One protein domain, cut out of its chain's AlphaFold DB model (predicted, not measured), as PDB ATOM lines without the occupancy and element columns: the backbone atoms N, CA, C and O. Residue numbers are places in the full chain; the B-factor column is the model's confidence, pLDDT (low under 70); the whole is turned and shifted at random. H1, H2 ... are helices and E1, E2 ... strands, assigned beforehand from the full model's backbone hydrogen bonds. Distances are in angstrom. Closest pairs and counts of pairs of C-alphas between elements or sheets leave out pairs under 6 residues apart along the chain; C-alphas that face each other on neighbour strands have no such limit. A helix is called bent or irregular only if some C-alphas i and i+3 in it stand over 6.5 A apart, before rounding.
ATOM      1  N   ASP A  24      17.229  15.158  27.896       83.14
ATOM      2  CA  ASP A  24      16.329  14.497  26.952       83.14
ATOM      3  C   ASP A  24      15.153  15.405  26.543       83.14
ATOM      4  O   ASP A  24      14.884  16.441  27.159       83.14
ATOM      5  N   LYS A  25      14.454  15.015  25.469       83.33
ATOM      6  CA  LYS A  25      13.234  15.695  24.992       83.33
ATOM      7  C   LYS A  25      11.994  15.368  25.811       83.33
ATOM      8  O   LYS A  25      10.970  16.025  25.646       83.33
ATOM      9  N   SER A  26      12.076  14.354  26.665       74.60
ATOM     10  CA  SER A  26      10.993  13.949  27.552       74.60
ATOM     11  C   SER A  26      10.938  14.799  28.831       74.60
ATOM     12  O   SER A  26      10.081  14.545  29.675       74.60
ATOM     13  N   TYR A  27      11.831  15.791  28.984       67.82
ATOM     14  CA  TYR A  27      11.946  16.677  30.148       67.82
ATOM     15  C   TYR A  27      12.008  15.926  31.482       67.82
ATOM     16  O   TYR A  27      11.517  16.412  32.506       67.82
ATOM     17  N   ARG A  28      12.610  14.730  31.485       76.20
ATOM     18  CA  ARG A  28      12.758  13.942  32.720       76.20
ATOM     19  C   ARG A  28      13.709  14.634  33.686       76.20
ATOM     20  O   ARG A  28      13.452  14.675  34.885       76.20
ATOM     21  N   PHE A  29      14.772  15.202  33.127       80.76
ATOM     22  CA  PHE A  29      15.742  16.051  33.803       80.76
ATOM     23  C   PHE A  29      15.974  17.283  32.952       80.76
ATOM     24  O   PHE A  29      16.024  17.176  31.730       80.76
ATOM     25  N   THR A  30      16.118  18.435  33.589       88.47
ATOM     26  CA  THR A  30      16.404  19.682  32.881       88.47
ATOM     27  C   THR A  30      17.888  19.777  32.569       88.47
ATOM     28  O   THR A  30      18.708  19.045  33.129       88.47
ATOM     29  N   ILE A  31      18.265  20.704  31.690       91.79
ATOM     30  CA  ILE A  31      19.675  20.910  31.358       91.79
ATOM     31  C   ILE A  31      20.506  21.327  32.580       91.79
ATOM     32  O   ILE A  31      21.639  20.875  32.738       91.79
ATOM     33  N   GLU A  32      19.925  22.118  33.486       93.61
ATOM     34  CA  GLU A  32      20.557  22.523  34.740       93.61
ATOM     35  C   GLU A  32      20.775  21.324  35.664       93.61
ATOM     36  O   GLU A  32      21.860  21.155  36.223       93.61
ATOM     37  N   GLU A  33      19.759  20.467  35.803       92.73
ATOM     38  CA  GLU A  33      19.843  19.257  36.619       92.73
ATOM     39  C   GLU A  33      20.889  18.287  36.060       92.73
ATOM     40  O   GLU A  33      21.700  17.751  36.818       92.73
ATOM     41  N   ALA A  34      20.908  18.087  34.741       92.58
ATOM     42  CA  ALA A  34      21.865  17.217  34.068       92.58
ATOM     43  C   ALA A  34      23.311  17.717  34.225       92.58
ATOM     44  O   ALA A  34      24.189  16.938  34.599       92.58
ATOM     45  N   LEU A  35      23.559  19.018  34.023       95.61
ATOM     46  CA  LEU A  35      24.897  19.597  34.164       95.61
ATOM     47  C   LEU A  35      25.396  19.542  35.616       95.61
ATOM     48  O   LEU A  35      26.546  19.177  35.857       95.61
ATOM     49  N   ASN A  36      24.538  19.837  36.598       96.13
ATOM     50  CA  ASN A  36      24.885  19.689  38.014       96.13
ATOM     51  C   ASN A  36      25.237  18.238  38.376       96.13
ATOM     52  O   ASN A  36      26.239  17.997  39.057       96.13
ATOM     53  N   ASN A  37      24.446  17.278  37.886       93.79
ATOM     54  CA  ASN A  37      24.723  15.855  38.058       93.79
ATOM     55  C   ASN A  37      26.087  15.477  37.472       93.79
ATOM     56  O   ASN A  37      26.879  14.839  38.164       93.79
ATOM     57  N   TYR A  38      26.394  15.910  36.246       94.65
ATOM     58  CA  TYR A  38      27.689  15.637  35.623       94.65
ATOM     59  C   TYR A  38      28.852  16.200  36.445       94.65
ATOM     60  O   TYR A  38      29.781  15.467  36.784       94.65
ATOM     61  N   ILE A  39      28.772  17.479  36.840       96.05
ATOM     62  CA  ILE A  39      29.818  18.135  37.636       96.05
ATOM     63  C   ILE A  39      30.059  17.353  38.932       96.05
ATOM     64  O   ILE A  39      31.204  17.059  39.260       96.05
ATOM     65  N   SER A  40      29.007  16.928  39.638       94.60
ATOM     66  CA  SER A  40      29.157  16.149  40.878       94.60
ATOM     67  C   SER A  40      29.929  14.827  40.704       94.60
ATOM     68  O   SER A  40      30.529  14.331  41.662       94.60
ATOM     69  N   GLY A  41      29.943  14.267  39.488       93.18
ATOM     70  CA  GLY A  41      30.660  13.042  39.131       93.18
ATOM     71  C   GLY A  41      32.162  13.218  38.923       93.18
ATOM     72  O   GLY A  41      32.897  12.241  39.047       93.18
ATOM     73  N   ILE A  42      32.618  14.445  38.665       93.20
ATOM     74  CA  ILE A  42      34.023  14.777  38.372       93.20
ATOM     75  C   ILE A  42      34.690  15.605  39.481       93.20
ATOM     76  O   ILE A  42      35.861  15.969  39.377       93.20
ATOM     77  N   VAL A  43      33.949  15.925  40.548       93.87
ATOM     78  CA  VAL A  43      34.509  16.536  41.757       93.87
ATOM     79  C   VAL A  43      35.061  15.440  42.668       93.87
ATOM     80  O   VAL A  43      34.291  14.756  43.341       93.87
ATOM     81  N   TRP A  44      36.388  15.316  42.723       93.54
ATOM     82  CA  TRP A  44      37.103  14.299  43.499       93.54
ATOM     83  C   TRP A  44      37.624  14.802  44.848       93.54
ATOM     84  O   TRP A  44      37.889  15.989  45.054       93.54
ATOM     85  N   GLY A  45      37.782  13.863  45.775       93.28
ATOM     86  CA  GLY A  45      38.323  14.086  47.111       93.28
ATOM     87  C   GLY A  45      38.774  12.782  47.746       93.28
ATOM     88  O   GLY A  45      38.543  11.701  47.202       93.28
ATOM     89  N   GLN A  46      39.409  12.878  48.905       92.93
ATOM     90  CA  GLN A  46      39.818  11.730  49.710       92.93
ATOM     91  C   GLN A  46      39.146  11.789  51.075       92.93
ATOM     92  O   GLN A  46      39.052  12.852  51.694       92.93
ATOM     93  N   LEU A  47      38.680  10.635  51.549       91.05
ATOM     94  CA  LEU A  47      38.241  10.493  52.931       91.05
ATOM     95  C   LEU A  47      39.477  10.454  53.829       91.05
ATOM     96  O   LEU A  47      40.409   9.703  53.557       91.05
ATOM     97  N   LYS A  48      39.476  11.251  54.897       84.70
ATOM     98  CA  LYS A  48      40.477  11.146  55.963       84.70
ATOM     99  C   LYS A  48      40.427   9.755  56.590       84.70
ATOM    100  O   LYS A  48      39.335   9.208  56.793       84.70
ATOM    101  N   ASP A  49      41.600   9.232  56.935       71.24
ATOM    102  CA  ASP A  49      41.731   7.957  57.634       71.24
ATOM    103  C   ASP A  49      40.894   7.948  58.918       71.24
ATOM    104  O   ASP A  49      40.809   8.936  59.655       71.24
ATOM    105  N   GLU A  50      40.268   6.803  59.202       57.41
ATOM    106  CA  GLU A  50      39.361   6.635  60.344       57.41
ATOM    107  C   GLU A  50      40.001   6.966  61.696       57.41
ATOM    108  O   GLU A  50      39.291   7.363  62.622       57.41
ATOM    109  N   GLN A 122       8.595  12.748  35.272       67.66
ATOM    110  CA  GLN A 122       8.787  11.357  35.678       67.66
ATOM    111  C   GLN A 122      10.269  10.987  35.564       67.66
ATOM    112  O   GLN A 122      10.922  11.416  34.610       67.66
ATOM    113  N   PRO A 123      10.809  10.195  36.505       74.42
ATOM    114  CA  PRO A 123      12.171   9.681  36.401       74.42
ATOM    115  C   PRO A 123      12.318   8.721  35.207       74.42
ATOM    116  O   PRO A 123      11.352   8.417  34.501       74.42
ATOM    117  N   TYR A 124      13.528   8.197  34.991       74.80
ATOM    118  CA  TYR A 124      13.693   7.093  34.045       74.80
ATOM    119  C   TYR A 124      12.912   5.862  34.504       74.80
ATOM    120  O   TYR A 124      12.678   5.639  35.693       74.80
ATOM    121  N   GLU A 125      12.508   5.052  33.531       72.79
ATOM    122  CA  GLU A 125      11.748   3.836  33.781       72.79
ATOM    123  C   GLU A 125      12.483   2.915  34.770       72.79
ATOM    124  O   GLU A 125      13.656   2.579  34.594       72.79
ATOM    125  N   GLY A 126      11.782   2.521  35.837       76.34
ATOM    126  CA  GLY A 126      12.328   1.679  36.899       76.34
ATOM    127  C   GLY A 126      13.125   2.416  37.979       76.34
ATOM    128  O   GLY A 126      13.728   1.748  38.821       76.34
ATOM    129  N   GLU A 127      13.140   3.749  37.988       82.58
ATOM    130  CA  GLU A 127      13.775   4.540  39.043       82.58
ATOM    131  C   GLU A 127      12.785   5.079  40.080       82.58
ATOM    132  O   GLU A 127      11.662   5.469  39.769       82.58
ATOM    133  N   ASN A 128      13.239   5.135  41.332       83.27
ATOM    134  CA  ASN A 128      12.569   5.820  42.427       83.27
ATOM    135  C   ASN A 128      12.968   7.307  42.406       83.27
ATOM    136  O   ASN A 128      14.156   7.625  42.371       83.27
ATOM    137  N   PHE A 129      11.988   8.213  42.455       85.84
ATOM    138  CA  PHE A 129      12.192   9.671  42.462       85.84
ATOM    139  C   PHE A 129      11.784  10.352  43.777       85.84
ATOM    140  O   PHE A 129      11.503  11.557  43.833       85.84
ATOM    141  N   GLU A 130      11.736   9.581  44.857       89.31
ATOM    142  CA  GLU A 130      11.581  10.087  46.214       89.31
ATOM    143  C   GLU A 130      12.777  10.948  46.639       89.31
ATOM    144  O   GLU A 130      13.902  10.805  46.156       89.31
ATOM    145  N   ASN A 131      12.533  11.861  47.578       90.60
ATOM    146  CA  ASN A 131      13.602  12.649  48.178       90.60
ATOM    147  C   ASN A 131      14.491  11.765  49.071       90.60
ATOM    148  O   ASN A 131      14.063  10.730  49.593       90.60
ATOM    149  N   LEU A 132      15.734  12.196  49.291       92.08
ATOM    150  CA  LEU A 132      16.551  11.640  50.367       92.08
ATOM    151  C   LEU A 132      15.911  11.984  51.716       92.08
ATOM    152  O   LEU A 132      15.437  13.103  51.923       92.08
ATOM    153  N   THR A 133      15.882  11.021  52.630       94.03
ATOM    154  CA  THR A 133      15.390  11.223  53.995       94.03
ATOM    155  C   THR A 133      16.329  12.146  54.770       94.03
ATOM    156  O   THR A 133      17.524  12.247  54.481       94.03
ATOM    157  N   SER A 134      15.815  12.791  55.819       92.95
ATOM    158  CA  SER A 134      16.633  13.644  56.690       92.95
ATOM    159  C   SER A 134      17.817  12.892  57.309       92.95
ATOM    160  O   SER A 134      18.883  13.478  57.479       92.95
ATOM    161  N   ASN A 135      17.650  11.598  57.613       94.86
ATOM    162  CA  ASN A 135      18.711  10.758  58.167       94.86
ATOM    163  C   ASN A 135      19.799  10.442  57.129       94.86
ATOM    164  O   ASN A 135      20.982  10.579  57.425       94.86
ATOM    165  N   GLU A 136      19.412  10.080  55.902       94.27
ATOM    166  CA  GLU A 136      20.357   9.878  54.794       94.27
ATOM    167  C   GLU A 136      21.155  11.155  54.505       94.27
ATOM    168  O   GLU A 136      22.376  11.107  54.375       94.27
ATOM    169  N   LEU A 137      20.487  12.314  54.479       91.30
ATOM    170  CA  LEU A 137      21.153  13.596  54.258       91.30
ATOM    171  C   LEU A 137      22.097  13.968  55.411       91.30
ATOM    172  O   LEU A 137      23.187  14.484  55.167       91.30
ATOM    173  N   ALA A 138      21.701  13.716  56.663       92.64
ATOM    174  CA  ALA A 138      22.558  13.940  57.824       92.64
ATOM    175  C   ALA A 138      23.807  13.044  57.784       92.64
ATOM    176  O   ALA A 138      24.914  13.533  58.008       92.64
ATOM    177  N   ASN A 139      23.644  11.766  57.428       93.60
ATOM    178  CA  ASN A 139      24.752  10.826  57.267       93.60
ATOM    179  C   ASN A 139      25.706  11.242  56.136       93.60
ATOM    180  O   ASN A 139      26.929  11.231  56.305       93.60
ATOM    181  N   PHE A 140      25.153  11.678  55.003       92.80
ATOM    182  CA  PHE A 140      25.945  12.169  53.880       92.80
ATOM    183  C   PHE A 140      26.759  13.409  54.261       92.80
ATOM    184  O   PHE A 140      27.974  13.428  54.064       92.80
ATOM    185  N   LYS A 141      26.130  14.399  54.906       91.26
ATOM    186  CA  LYS A 141      26.815  15.599  55.413       91.26
ATOM    187  C   LYS A 141      27.912  15.261  56.423       91.26
ATOM    188  O   LYS A 141      29.003  15.810  56.335       91.26
ATOM    189  N   ALA A 142      27.656  14.333  57.348       92.44
ATOM    190  CA  ALA A 142      28.667  13.869  58.297       92.44
ATOM    191  C   ALA A 142      29.846  13.176  57.592       92.44
ATOM    192  O   ALA A 142      30.993  13.336  57.995       92.44
ATOM    193  N   THR A 143      29.596  12.450  56.502       92.06
ATOM    194  CA  THR A 143      30.674  11.851  55.703       92.06
ATOM    195  C   THR A 143      31.489  12.925  54.981       92.06
ATOM    196  O   THR A 143      32.718  12.886  55.002       92.06
ATOM    197  N   LEU A 144      30.816  13.923  54.402       90.97
ATOM    198  CA  LEU A 144      31.451  15.038  53.702       90.97
ATOM    199  C   LEU A 144      32.382  15.861  54.601       90.97
ATOM    200  O   LEU A 144      33.388  16.355  54.106       90.97
ATOM    201  N   THR A 145      32.137  15.950  55.917       90.62
ATOM    202  CA  THR A 145      33.073  16.645  56.828       90.62
ATOM    203  C   THR A 145      34.455  15.993  56.918       90.62
ATOM    204  O   THR A 145      35.413  16.652  57.317       90.62
ATOM    205  N   TYR A 146      34.573  14.717  56.537       90.94
ATOM    206  CA  TYR A 146      35.845  13.988  56.475       90.94
ATOM    207  C   TYR A 146      36.369  13.826  55.049       90.94
ATOM    208  O   TYR A 146      37.453  13.277  54.860       90.94
ATOM    209  N   TRP A 147      35.611  14.272  54.051       92.88
ATOM    210  CA  TRP A 147      36.004  14.235  52.656       92.88
ATOM    211  C   TRP A 147      36.694  15.557  52.313       92.88
ATOM    212  O   TRP A 147      36.084  16.624  52.346       92.88
ATOM    213  N   ASN A 148      37.988  15.500  52.003       91.08
ATOM    214  CA  ASN A 148      38.731  16.673  51.560       91.08
ATOM    215  C   ASN A 148      38.786  16.679  50.044       91.08
ATOM    216  O   ASN A 148      39.289  15.733  49.435       91.08
ATOM    217  N   ARG A 149      38.310  17.770  49.444       91.55
ATOM    218  CA  ARG A 149      38.426  17.990  48.006       91.55
ATOM    219  C   ARG A 149      39.894  17.944  47.583       91.55
ATOM    220  O   ARG A 149      40.744  18.589  48.199       91.55
ATOM    221  N   LEU A 150      40.145  17.241  46.491       91.76
ATOM    222  CA  LEU A 150      41.430  17.224  45.819       91.76
ATOM    223  C   LEU A 150      41.765  18.603  45.204       91.76
ATOM    224  O   LEU A 150      40.862  19.292  44.718       91.76
ATOM    225  N   PRO A 151      43.025  19.073  45.278       84.20
ATOM    226  CA  PRO A 151      43.442  20.331  44.652       84.20
ATOM    227  C   PRO A 151      43.529  20.255  43.120       84.20
ATOM    228  O   PRO A 151      43.608  21.298  42.470       84.20
ATOM    229  N   GLU A 152      43.550  19.051  42.549       80.11
ATOM    230  CA  GLU A 152      43.675  18.801  41.118       80.11
ATOM    231  C   GLU A 152      42.500  19.393  40.313       80.11
ATOM    232  O   GLU A 152      41.379  19.514  40.821       80.11
ATOM    233  N   PRO A 153      42.727  19.752  39.032       84.89
ATOM    234  CA  PRO A 153      41.649  20.108  38.119       84.89
ATOM    235  C   PRO A 153      40.573  19.021  38.054       84.89
ATOM    236  O   PRO A 153      40.861  17.828  38.189       84.89
ATOM    237  N   LEU A 154      39.333  19.440  37.796       89.21
ATOM    238  CA  LEU A 154      38.247  18.500  37.548       89.21
ATOM    239  C   LEU A 154      38.615  17.590  36.383       89.21
ATOM    240  O   LEU A 154      39.086  18.047  35.344       89.21
ATOM    241  N   CYS A 155      38.399  16.301  36.579       86.80
ATOM    242  CA  CYS A 155      38.738  15.286  35.604       86.80
ATOM    243  C   CYS A 155      37.711  14.167  35.667       86.80
ATOM    244  O   CYS A 155      37.143  13.859  36.715       86.80
ATOM    245  N   ILE A 156      37.453  13.562  34.515       86.79
ATOM    246  CA  ILE A 156      36.452  12.500  34.412       86.79
ATOM    247  C   ILE A 156      36.957  11.246  35.088       86.79
ATOM    248  O   ILE A 156      36.189  10.563  35.755       86.79
ATOM    249  N   ARG A 157      38.252  10.966  34.954       83.91
ATOM    250  CA  ARG A 157      38.896   9.840  35.621       83.91
ATOM    251  C   ARG A 157      39.157  10.148  37.072       83.91
ATOM    252  O   ARG A 157      39.438  11.285  37.429       83.91
ATOM    253  N   GLN A 158      39.180   9.087  37.860       87.38
ATOM    254  CA  GLN A 158      39.787   9.115  39.173       87.38
ATOM    255  C   GLN A 158      41.260   9.566  39.045       87.38
ATOM    256  O   GLN A 158      42.046   8.876  38.390       87.38
ATOM    257  N   PRO A 159      41.652  10.716  39.624       88.17
ATOM    258  CA  PRO A 159      42.987  11.282  39.416       88.17
ATOM    259  C   PRO A 159      44.079  10.520  40.172       88.17
ATOM    260  O   PRO A 159      45.209  10.428  39.699       88.17
ATOM    261  N   ILE A 160      43.748   9.976  41.347       87.89
ATOM    262  CA  ILE A 160      44.664   9.216  42.205       87.89
ATOM    263  C   ILE A 160      43.935   8.043  42.876       87.89
ATOM    264  O   ILE A 160      42.739   8.171  43.171       87.89
ATOM    265  N   PRO A 161      44.632   6.931  43.186       85.66
ATOM    266  CA  PRO A 161      44.045   5.823  43.935       85.66
ATOM    267  C   PRO A 161      43.384   6.280  45.243       85.66
ATOM    268  O   PRO A 161      43.806   7.259  45.866       85.66
ATOM    269  N   ASN A 162      42.342   5.563  45.668       86.30
ATOM    270  CA  ASN A 162      41.547   5.836  46.876       86.30
ATOM    271  C   ASN A 162      40.787   7.179  46.909       86.30
ATOM    272  O   ASN A 162      40.157   7.495  47.920       86.30
ATOM    273  N   SER A 163      40.800   7.976  45.836       91.09
ATOM    274  CA  SER A 163      39.913   9.142  45.738       91.09
ATOM    275  C   SER A 163      38.494   8.733  45.343       91.09
ATOM    276  O   SER A 163      38.281   7.717  44.689       91.09
ATOM    277  N   ILE A 164      37.496   9.509  45.748       91.37
ATOM    278  CA  ILE A 164      36.091   9.245  45.442       91.37
ATOM    279  C   ILE A 164      35.386  10.545  45.078       91.37
ATOM    280  O   ILE A 164      35.587  11.569  45.740       91.37
ATOM    281  N   SER A 165      34.576  10.512  44.021       92.84
ATOM    282  CA  SER A 165      33.786  11.671  43.626       92.84
ATOM    283  C   SER A 165      32.589  11.881  44.551       92.84
ATOM    284  O   SER A 165      32.121  10.939  45.194       92.84
ATOM    285  N   ILE A 166      32.059  13.104  44.613       93.42
ATOM    286  CA  ILE A 166      30.851  13.408  45.403       93.42
ATOM    287  C   ILE A 166      29.678  12.520  44.969       93.42
ATOM    288  O   ILE A 166      28.978  11.971  45.822       93.42
ATOM    289  N   TYR A 167      29.504  12.323  43.657       93.12
ATOM    290  CA  TYR A 167      28.504  11.404  43.117       93.12
ATOM    291  C   TYR A 167      28.685   9.984  43.662       93.12
ATOM    292  O   TYR A 167      27.756   9.435  44.250       93.12
ATOM    293  N   LYS A 168      29.883   9.395  43.515       90.38
ATOM    294  CA  LYS A 168      30.168   8.016  43.951       90.38
ATOM    295  C   LYS A 168      30.081   7.866  45.471       90.38
ATOM    296  O   LYS A 168      29.655   6.823  45.966       90.38
ATOM    297  N   LEU A 169      30.442   8.905  46.226       92.45
ATOM    298  CA  LEU A 169      30.305   8.930  47.680       92.45
ATOM    299  C   LEU A 169      28.834   8.832  48.097       92.45
ATOM    300  O   LEU A 169      28.502   8.030  48.971       92.45
ATOM    301  N   LEU A 170      27.955   9.607  47.453       93.26
ATOM    302  CA  LEU A 170      26.515   9.530  47.687       93.26
ATOM    303  C   LEU A 170      25.932   8.207  47.165       93.26
ATOM    304  O   LEU A 170      25.107   7.598  47.845       93.26
ATOM    305  N   GLU A 171      26.406   7.720  46.013       92.01
ATOM    306  CA  GLU A 171      25.999   6.436  45.427       92.01
ATOM    307  C   GLU A 171      26.197   5.282  46.413       92.01
ATOM    308  O   GLU A 171      25.244   4.559  46.696       92.01
ATOM    309  N   LYS A 172      27.381   5.175  47.032       90.61
ATOM    310  CA  LYS A 172      27.684   4.129  48.027       90.61
ATOM    311  C   LYS A 172      26.762   4.159  49.252       90.61
ATOM    312  O   LYS A 172      26.499   3.114  49.856       90.61
ATOM    313  N   GLN A 173      26.273   5.335  49.644       92.17
ATOM    314  CA  GLN A 173      25.398   5.477  50.811       92.17
ATOM    315  C   GLN A 173      23.942   5.148  50.483       92.17
ATOM    316  O   GLN A 173      23.297   4.426  51.248       92.17
ATOM    317  N   ILE A 174      23.447   5.656  49.353       92.56
ATOM    318  CA  ILE A 174      22.020   5.657  49.017       92.56
ATOM    319  C   ILE A 174      21.615   4.457  48.160       92.56
ATOM    320  O   ILE A 174      20.547   3.898  48.392       92.56
ATOM    321  N   VAL A 175      22.428   4.045  47.182       88.45
ATOM    322  CA  VAL A 175      22.024   2.996  46.235       88.45
ATOM    323  C   VAL A 175      22.113   1.629  46.893       88.45
ATOM    324  O   VAL A 175      23.202   1.126  47.170       88.45
ATOM    325  N   LYS A 176      20.952   1.014  47.128       88.33
ATOM    326  CA  LYS A 176      20.817  -0.405  47.501       88.33
ATOM    327  C   LYS A 176      20.210  -1.205  46.362       88.33
ATOM    328  O   LYS A 176      20.593  -2.349  46.136       88.33
ATOM    329  N   LEU A 177      19.301  -0.581  45.624       85.27
ATOM    330  CA  LEU A 177      18.701  -1.092  44.406       85.27
ATOM    331  C   LEU A 177      18.985  -0.129  43.263       85.27
ATOM    332  O   LEU A 177      19.124   1.076  43.448       85.27
ATOM    333  N   THR A 178      18.986  -0.651  42.043       76.32
ATOM    334  CA  THR A 178      19.213   0.153  40.837       76.32
ATOM    335  C   THR A 178      18.258   1.343  40.722       76.32
ATOM    336  O   THR A 178      18.613   2.380  40.166       76.32
ATOM    337  N   SER A 179      17.044   1.189  41.259       83.72
ATOM    338  CA  SER A 179      16.003   2.211  41.280       83.72
ATOM    339  C   SER A 179      16.384   3.440  42.107       83.72
ATOM    340  O   SER A 179      15.934   4.538  41.794       83.72
ATOM    341  N   ASP A 180      17.242   3.303  43.120       89.81
ATOM    342  CA  ASP A 180      17.633   4.405  44.010       89.81
ATOM    343  C   ASP A 180      18.442   5.500  43.299       89.81
ATOM    344  O   ASP A 180      18.539   6.627  43.792       89.81
ATOM    345  N   ARG A 181      18.985   5.209  42.109       87.45
ATOM    346  CA  ARG A 181      19.719   6.184  41.288       87.45
ATOM    347  C   ARG A 181      18.880   7.412  40.932       87.45
ATOM    348  O   ARG A 181      19.432   8.509  40.856       87.45
ATOM    349  N   GLY A 182      17.560   7.270  40.784       87.94
ATOM    350  CA  GLY A 182      16.667   8.411  40.549       87.94
ATOM    351  C   GLY A 182      16.674   9.420  41.706       87.94
ATOM    352  O   GLY A 182      16.710  10.629  41.470       87.94
ATOM    353  N   ARG A 183      16.754   8.937  42.953       91.75
ATOM    354  CA  ARG A 183      16.800   9.756  44.180       91.75
ATOM    355  C   ARG A 183      18.078  10.591  44.240       91.75
ATOM    356  O   ARG A 183      18.040  11.776  44.568       91.75
ATOM    357  N   ILE A 184      19.206   9.981  43.865       92.00
ATOM    358  CA  ILE A 184      20.504  10.659  43.759       92.00
ATOM    359  C   ILE A 184      20.451  11.748  42.700       92.00
ATOM    360  O   ILE A 184      20.825  12.882  42.994       92.00
ATOM    361  N   ARG A 185      19.954  11.435  41.494       89.06
ATOM    362  CA  ARG A 185      19.914  12.427  40.413       89.06
ATOM    363  C   ARG A 185      19.035  13.620  40.747       89.06
ATOM    364  O   ARG A 185      19.395  14.749  40.423       89.06
ATOM    365  N   LYS A 186      17.923  13.379  41.444       88.86
ATOM    366  CA  LYS A 186      17.056  14.438  41.962       88.86
ATOM    367  C   LYS A 186      17.793  15.353  42.938       88.86
ATOM    368  O   LYS A 186      17.729  16.569  42.804       88.86
ATOM    369  N   TYR A 187      18.505  14.778  43.910       91.48
ATOM    370  CA  TYR A 187      19.244  15.550  44.909       91.48
ATOM    371  C   TYR A 187      20.412  16.335  44.291       91.48
ATOM    372  O   TYR A 187      20.540  17.539  44.508       91.48
ATOM    373  N   LEU A 188      21.236  15.670  43.476       94.13
ATOM    374  CA  LEU A 188      22.400  16.277  42.830       94.13
ATOM    375  C   LEU A 188      22.026  17.210  41.671       94.13
ATOM    376  O   LEU A 188      22.878  17.966  41.221       94.13
ATOM    377  N   GLY A 189      20.761  17.250  41.239       92.48
ATOM    378  CA  GLY A 189      20.272  18.190  40.224       92.48
ATOM    379  C   GLY A 189      20.449  19.668  40.598       92.48
ATOM    380  O   GLY A 189      20.551  20.513  39.717       92.48
ATOM    381  N   ASN A 190      20.586  19.980  41.890       92.31
ATOM    382  CA  ASN A 190      20.905  21.323  42.390       92.31
ATOM    383  C   ASN A 190      22.274  21.379  43.089       92.31
ATOM    384  O   ASN A 190      22.480  22.203  43.979       92.31
ATOM    385  N   PHE A 191      23.216  20.505  42.713       94.78
ATOM    386  CA  PHE A 191      24.517  20.367  43.373       94.78
ATOM    387  C   PHE A 191      25.223  21.711  43.609       94.78
ATOM    388  O   PHE A 191      25.605  22.005  44.736       94.78
ATOM    389  N   THR A 192      25.319  22.587  42.608       95.33
ATOM    390  CA  THR A 192      26.013  23.889  42.734       95.33
ATOM    391  C   THR A 192      25.310  24.921  43.624       95.33
ATOM    392  O   THR A 192      25.847  26.003  43.867       95.33
ATOM    393  N   GLN A 193      24.122  24.593  44.135       93.39
ATOM    394  CA  GLN A 193      23.391  25.371  45.137       93.39
ATOM    395  C   GLN A 193      23.596  24.827  46.562       93.39
ATOM    396  O   GLN A 193      23.199  25.471  47.532       93.39
ATOM    397  N   THR A 194      24.217  23.653  46.708       90.29
ATOM    398  CA  THR A 194      24.612  23.090  48.007       90.29
ATOM    399  C   THR A 194      25.915  23.730  48.505       90.29
ATOM    400  O   THR A 194      26.703  24.206  47.683       90.29
ATOM    401  N   PRO A 195      26.188  23.754  49.826       88.22
ATOM    402  CA  PRO A 195      27.447  24.279  50.362       88.22
ATOM    403  C   PRO A 195      28.700  23.664  49.721       88.22
ATOM    404  O   PRO A 195      29.673  24.369  49.461       88.22
ATOM    405  N   GLU A 196      28.661  22.366  49.427       86.30
ATOM    406  CA  GLU A 196      29.772  21.592  48.876       86.30
ATOM    407  C   GLU A 196      29.959  21.828  47.373       86.30
ATOM    408  O   GLU A 196      31.079  21.772  46.864       86.30
ATOM    409  N   GLY A 197      28.870  22.126  46.661       92.54
ATOM    410  CA  GLY A 197      28.896  22.443  45.235       92.54
ATOM    411  C   GLY A 197      29.078  23.926  44.911       92.54
ATOM    412  O   GLY A 197      29.442  24.253  43.782       92.54
ATOM    413  N   LEU A 198      28.875  24.828  45.879       93.99
ATOM    414  CA  LEU A 198      28.984  26.279  45.690       93.99
ATOM    415  C   LEU A 198      30.307  26.726  45.031       93.99
ATOM    416  O   LEU A 198      30.246  27.590  44.151       93.99
ATOM    417  N   PRO A 199      31.485  26.140  45.349       93.90
ATOM    418  CA  PRO A 199      32.737  26.477  44.667       93.90
ATOM    419  C   PRO A 199      32.733  26.229  43.148       93.90
ATOM    420  O   PRO A 199      33.542  26.820  42.440       93.90
ATOM    421  N   PHE A 200      31.836  25.382  42.636       94.88
ATOM    422  CA  PHE A 200      31.730  25.027  41.214       94.88
ATOM    423  C   PHE A 200      30.615  25.783  40.489       94.88
ATOM    424  O   PHE A 200      30.392  25.574  39.298       94.88
ATOM    425  N   ARG A 201      29.915  26.689  41.181       96.02
ATOM    426  CA  ARG A 201      28.812  27.459  40.598       96.02
ATOM    427  C   ARG A 201      29.252  28.329  39.422       96.02
ATOM    428  O   ARG A 201      28.504  28.459  38.461       96.02
ATOM    429  N   GLN A 202      30.454  28.907  39.480       96.71
ATOM    430  CA  GLN A 202      30.991  29.686  38.362       96.71
ATOM    431  C   GLN A 202      31.190  28.806  37.123       96.71
ATOM    432  O   GLN A 202      30.664  29.135  36.066       96.71
ATOM    433  N   LEU A 203      31.866  27.663  37.278       96.13
ATOM    434  CA  LEU A 203      32.070  26.689  36.203       96.13
ATOM    435  C   LEU A 203      30.738  26.251  35.580       96.13
ATOM    436  O   LEU A 203      30.607  26.221  34.359       96.13
ATOM    437  N   PHE A 204      29.753  25.933  36.423       97.20
ATOM    438  CA  PHE A 204      28.405  25.575  35.991       97.20
ATOM    439  C   PHE A 204      27.756  26.683  35.160       97.20
ATOM    440  O   PHE A 204      27.269  26.405  34.070       97.20
ATOM    441  N   ASN A 205      27.787  27.931  35.636       96.88
ATOM    442  CA  ASN A 205      27.205  29.061  34.911       96.88
ATOM    443  C   ASN A 205      27.902  29.292  33.562       96.88
ATOM    444  O   ASN A 205      27.226  29.534  32.570       96.88
ATOM    445  N   GLU A 206      29.233  29.198  33.515       97.16
ATOM    446  CA  GLU A 206      30.005  29.359  32.276       97.16
ATOM    447  C   GLU A 206      29.605  28.313  31.225       97.16
ATOM    448  O   GLU A 206      29.332  28.668  30.079       97.16
ATOM    449  N   HIS A 207      29.504  27.039  31.615       97.33
ATOM    450  CA  HIS A 207      29.114  25.962  30.698       97.33
ATOM    451  C   HIS A 207      27.633  26.024  30.314       97.33
ATOM    452  O   HIS A 207      27.285  25.736  29.171       97.33
ATOM    453  N   LEU A 208      26.760  26.433  31.238       95.45
ATOM    454  CA  LEU A 208      25.341  26.624  30.953       95.45
ATOM    455  C   LEU A 208      25.128  27.745  29.922       95.45
ATOM    456  O   LEU A 208      24.362  27.565  28.980       95.45
ATOM    457  N   GLU A 209      25.843  28.866  30.042       95.40
ATOM    458  CA  GLU A 209      25.771  29.961  29.065       95.40
ATOM    459  C   GLU A 209      26.313  29.556  27.685       95.40
ATOM    460  O   GLU A 209      25.751  29.960  26.671       95.40
ATOM    461  N   MET A 210      27.340  28.700  27.607       95.37
ATOM    462  CA  MET A 210      27.829  28.166  26.322       95.37
ATOM    463  C   MET A 210      26.806  27.273  25.604       95.37
ATOM    464  O   MET A 210      26.845  27.150  24.380       95.37
ATOM    465  N   LEU A 211      25.888  26.650  26.346       94.29
ATOM    466  CA  LEU A 211      24.815  25.811  25.801       94.29
ATOM    467  C   LEU A 211      23.587  26.614  25.357       94.29
ATOM    468  O   LEU A 211      22.694  26.060  24.710       94.29
ATOM    469  N   LYS A 212      23.501  27.887  25.746       94.00
ATOM    470  CA  LYS A 212      22.312  28.720  25.583       94.00
ATOM    471  C   LYS A 212      22.183  29.227  24.150       94.00
ATOM    472  O   LYS A 212      23.138  29.711  23.548       94.00
ATOM    473  N   LEU A 213      20.969  29.157  23.618       91.69
ATOM    474  CA  LEU A 213      20.611  29.775  22.349       91.69
ATOM    475  C   LEU A 213      20.292  31.252  22.575       91.69
ATOM    476  O   LEU A 213      19.584  31.625  23.511       91.69
ATOM    477  N   THR A 214      20.756  32.113  21.675       90.24
ATOM    478  CA  THR A 214      20.311  33.510  21.669       90.24
ATOM    479  C   THR A 214      18.808  33.588  21.347       90.24
ATOM    480  O   THR A 214      18.253  32.670  20.732       90.24
ATOM    481  N   PRO A 215      18.114  34.692  21.685       85.21
ATOM    482  CA  PRO A 215      16.692  34.844  21.360       85.21
ATOM    483  C   PRO A 215      16.389  34.688  19.860       85.21
ATOM    484  O   PRO A 215      15.387  34.086  19.474       85.21
ATOM    485  N   LEU A 216      17.286  35.180  18.997       85.04
ATOM    486  CA  LEU A 216      17.157  35.045  17.544       85.04
ATOM    487  C   LEU A 216      17.268  33.585  17.091       85.04
ATOM    488  O   LEU A 216      16.552  33.159  16.186       85.04
ATOM    489  N   GLU A 217      18.173  32.820  17.693       88.19
ATOM    490  CA  GLU A 217      18.364  31.410  17.358       88.19
ATOM    491  C   GLU A 217      17.217  30.558  17.893       88.19
ATOM    492  O   GLU A 217      16.741  29.679  17.179       88.19
ATOM    493  N   SER A 218      16.734  30.862  19.096       83.17
ATOM    494  CA  SER A 218      15.606  30.183  19.740       83.17
ATOM    495  C   SER A 218      14.335  30.297  18.898       83.17
ATOM    496  O   SER A 218      13.728  29.285  18.564       83.17
ATOM    497  N   ASN A 219      13.997  31.509  18.441       81.36
ATOM    498  CA  ASN A 219      12.805  31.761  17.619       81.36
ATOM    499  C   ASN A 219      12.823  31.055  16.252       81.36
ATOM    500  O   ASN A 219      11.770  30.845  15.654       81.36
ATOM    501  N   ASN A 220      14.008  30.720  15.738       80.98
ATOM    502  CA  ASN A 220      14.177  30.114  14.416       80.98
ATOM    503  C   ASN A 220      14.508  28.616  14.467       80.98
ATOM    504  O   ASN A 220      14.486  27.953  13.428       80.98
ATOM    505  N   SER A 221      14.842  28.084  15.644       82.99
ATOM    506  CA  SER A 221      15.220  26.684  15.799       82.99
ATOM    507  C   SER A 221      13.966  25.824  15.945       82.99
ATOM    508  O   SER A 221      13.161  26.070  16.841       82.99
ATOM    509  N   PRO A 222      13.762  24.800  15.097       87.73
ATOM    510  CA  PRO A 222      12.691  23.840  15.320       87.73
ATOM    511  C   PRO A 222      12.877  23.136  16.667       87.73
ATOM    512  O   PRO A 222      14.002  22.906  17.107       87.73
ATOM    513  N   TYR A 223      11.762  22.719  17.272       84.13
ATOM    514  CA  TYR A 223      11.734  22.060  18.580       84.13
ATOM    515  C   TYR A 223      12.721  20.892  18.700       84.13
ATOM    516  O   TYR A 223      13.320  20.704  19.751       84.13
ATOM    517  N   CYS A 224      12.962  20.118  17.635       85.25
ATOM    518  CA  CYS A 224      13.926  19.014  17.672       85.25
ATOM    519  C   CYS A 224      15.375  19.467  17.944       85.25
ATOM    520  O   CYS A 224      16.159  18.669  18.443       85.25
ATOM    521  N   LEU A 225      15.728  20.739  17.727       89.11
ATOM    522  CA  LEU A 225      17.082  21.272  17.922       89.11
ATOM    523  C   LEU A 225      17.322  21.936  19.285       89.11
ATOM    524  O   LEU A 225      18.482  22.168  19.625       89.11
ATOM    525  N   CYS A 226      16.281  22.207  20.079       91.09
ATOM    526  CA  CYS A 226      16.412  22.946  21.341       91.09
ATOM    527  C   CYS A 226      15.668  22.308  22.523       91.09
ATOM    528  O   CYS A 226      14.687  21.594  22.342       91.09
ATOM    529  N   VAL A 227      16.137  22.535  23.743       90.19
ATOM    530  CA  VAL A 227      15.448  22.134  24.981       90.19
ATOM    531  C   VAL A 227      15.228  23.356  25.861       90.19
ATOM    532  O   VAL A 227      16.057  24.266  25.878       90.19
ATOM    533  N   ASN A 228      14.113  23.380  26.582       87.37
ATOM    534  CA  ASN A 228      13.765  24.494  27.461       87.37
ATOM    535  C   ASN A 228      14.500  24.391  28.803       87.37
ATOM    536  O   ASN A 228      14.776  23.292  29.293       87.37
ATOM    537  N   SER A 229      14.756  25.543  29.423       85.12
ATOM    538  CA  SER A 229      15.189  25.627  30.817       85.12
ATOM    539  C   SER A 229      14.217  24.929  31.762       85.12
ATOM    540  O   SER A 229      12.996  24.954  31.589       85.12
ATOM    541  N   GLY A 230      14.773  24.372  32.833       76.36
ATOM    542  CA  GLY A 230      14.014  23.872  33.965       76.36
ATOM    543  C   GLY A 230      13.388  24.925  34.869       76.36
ATOM    544  O   GLY A 230      12.594  24.554  35.739       76.36
ATOM    545  N   LYS A 231      13.771  26.198  34.713       67.60
ATOM    546  CA  LYS A 231      13.360  27.318  35.563       67.60
ATOM    547  C   LYS A 231      11.933  27.748  35.216       67.60
ATOM    548  O   LYS A 231      11.715  28.778  34.591       67.60
TER     549      LYS A 231
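AT A GLANCE: This is residues 24 to 50 and 122 to 231 of the 526 residues of an uncharacterized protein of Schistosoma mansoni (UniProt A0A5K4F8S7). H1 runs through the middle of an elongated helical body: H3 and H4 stand out from one side of it, nearly at right angles to it, H5 packs on its other side, and H2 packs on H3. A small two-stranded sheet, E1 with E2, lies toward one end of the long axis, and H6 with the short strand E3 lies toward the other. The printed part has 137 residues with six named helices and three named strands, in the order H1, E1, H2, E2, H3, H4, H5, H6, E3; the class is mostly helix, and the sheet is antiparallel. The whole is compact, with a radius of gyration of the C-alphas of 16.5 A, and spans 57 by 34 by 23 A.

IN THESE COORDINATES: H1, residues 31 to 42, begins at C-alpha 31 (19.675, 20.910, 31.358) and is 17.1 A long. E1 is residues 44 to 47, 10.2 A. After the cut come H2, residues 134 to 144, 15.2 A, and E2, residues 147 to 149. H3 is residues 166 to 174, 12.3 A. H4, residues 178 to 188, is 16.6 A long; it is neither bent nor irregular, but only just: C-alphas 179 and 182 are 6.3 A apart. H5, residues 198 to 210, is 19.5 A long and ends at C-alpha 210 (27.829, 28.166, 26.322); it is irregular, with C-alphas 199 and 202 at 7.3 A. H6 is residues 215 to 220, and E3, residues 226 to 228, ends at C-alpha 228 (13.765, 24.494, 27.461).

HOW THE PARTS SIT: H1 and H3 are the hub, touching three helices each. H1 touches H3 with residues 37 to 42 alone, about perpendicular at 88 degrees; the closest C-alphas, of Gly 41 and Tyr 167, are 4.8 A apart. H1 touches H4 about perpendicular, at 76 degrees, closest at the C-alphas of Asn 37 and Leu 188, 5.3 A. H1 touches H5 at a steep tilt of 52 degrees, opposite ways, closest at the C-alphas of Asn 36 and Phe 204, 7.2 A. H3 touches H4, closest at the C-alphas of Ile 174 and Asp 180, 6.8 A, and H2, closest at those of Phe 140 and Leu 170, 6.8 A. E1 and E2 are antiparallel neighbours, with N 46 and O 148 at 2.9 A. E3 pairs with no named strand, and H6 touches no helix. Every O i to N i+4 pair is within hydrogen-bond range in H2, against 7 of 8 in H1, 4 of 5 in H3, 5 of 7 in H4, 7 of 9 in H5 and 1 of 2 in H6.

THE WHOLE: The two C-alphas farthest apart, of Glu 50 and Asn 220, are 57.4 A apart. Residues 51 to 121 are not printed; C-alphas 50 and 122 are 39.6 A apart across the cut. The link from E2 to H3, 16 residues, is long. Residues 27, 50, 122 and 231 have pLDDT under 70.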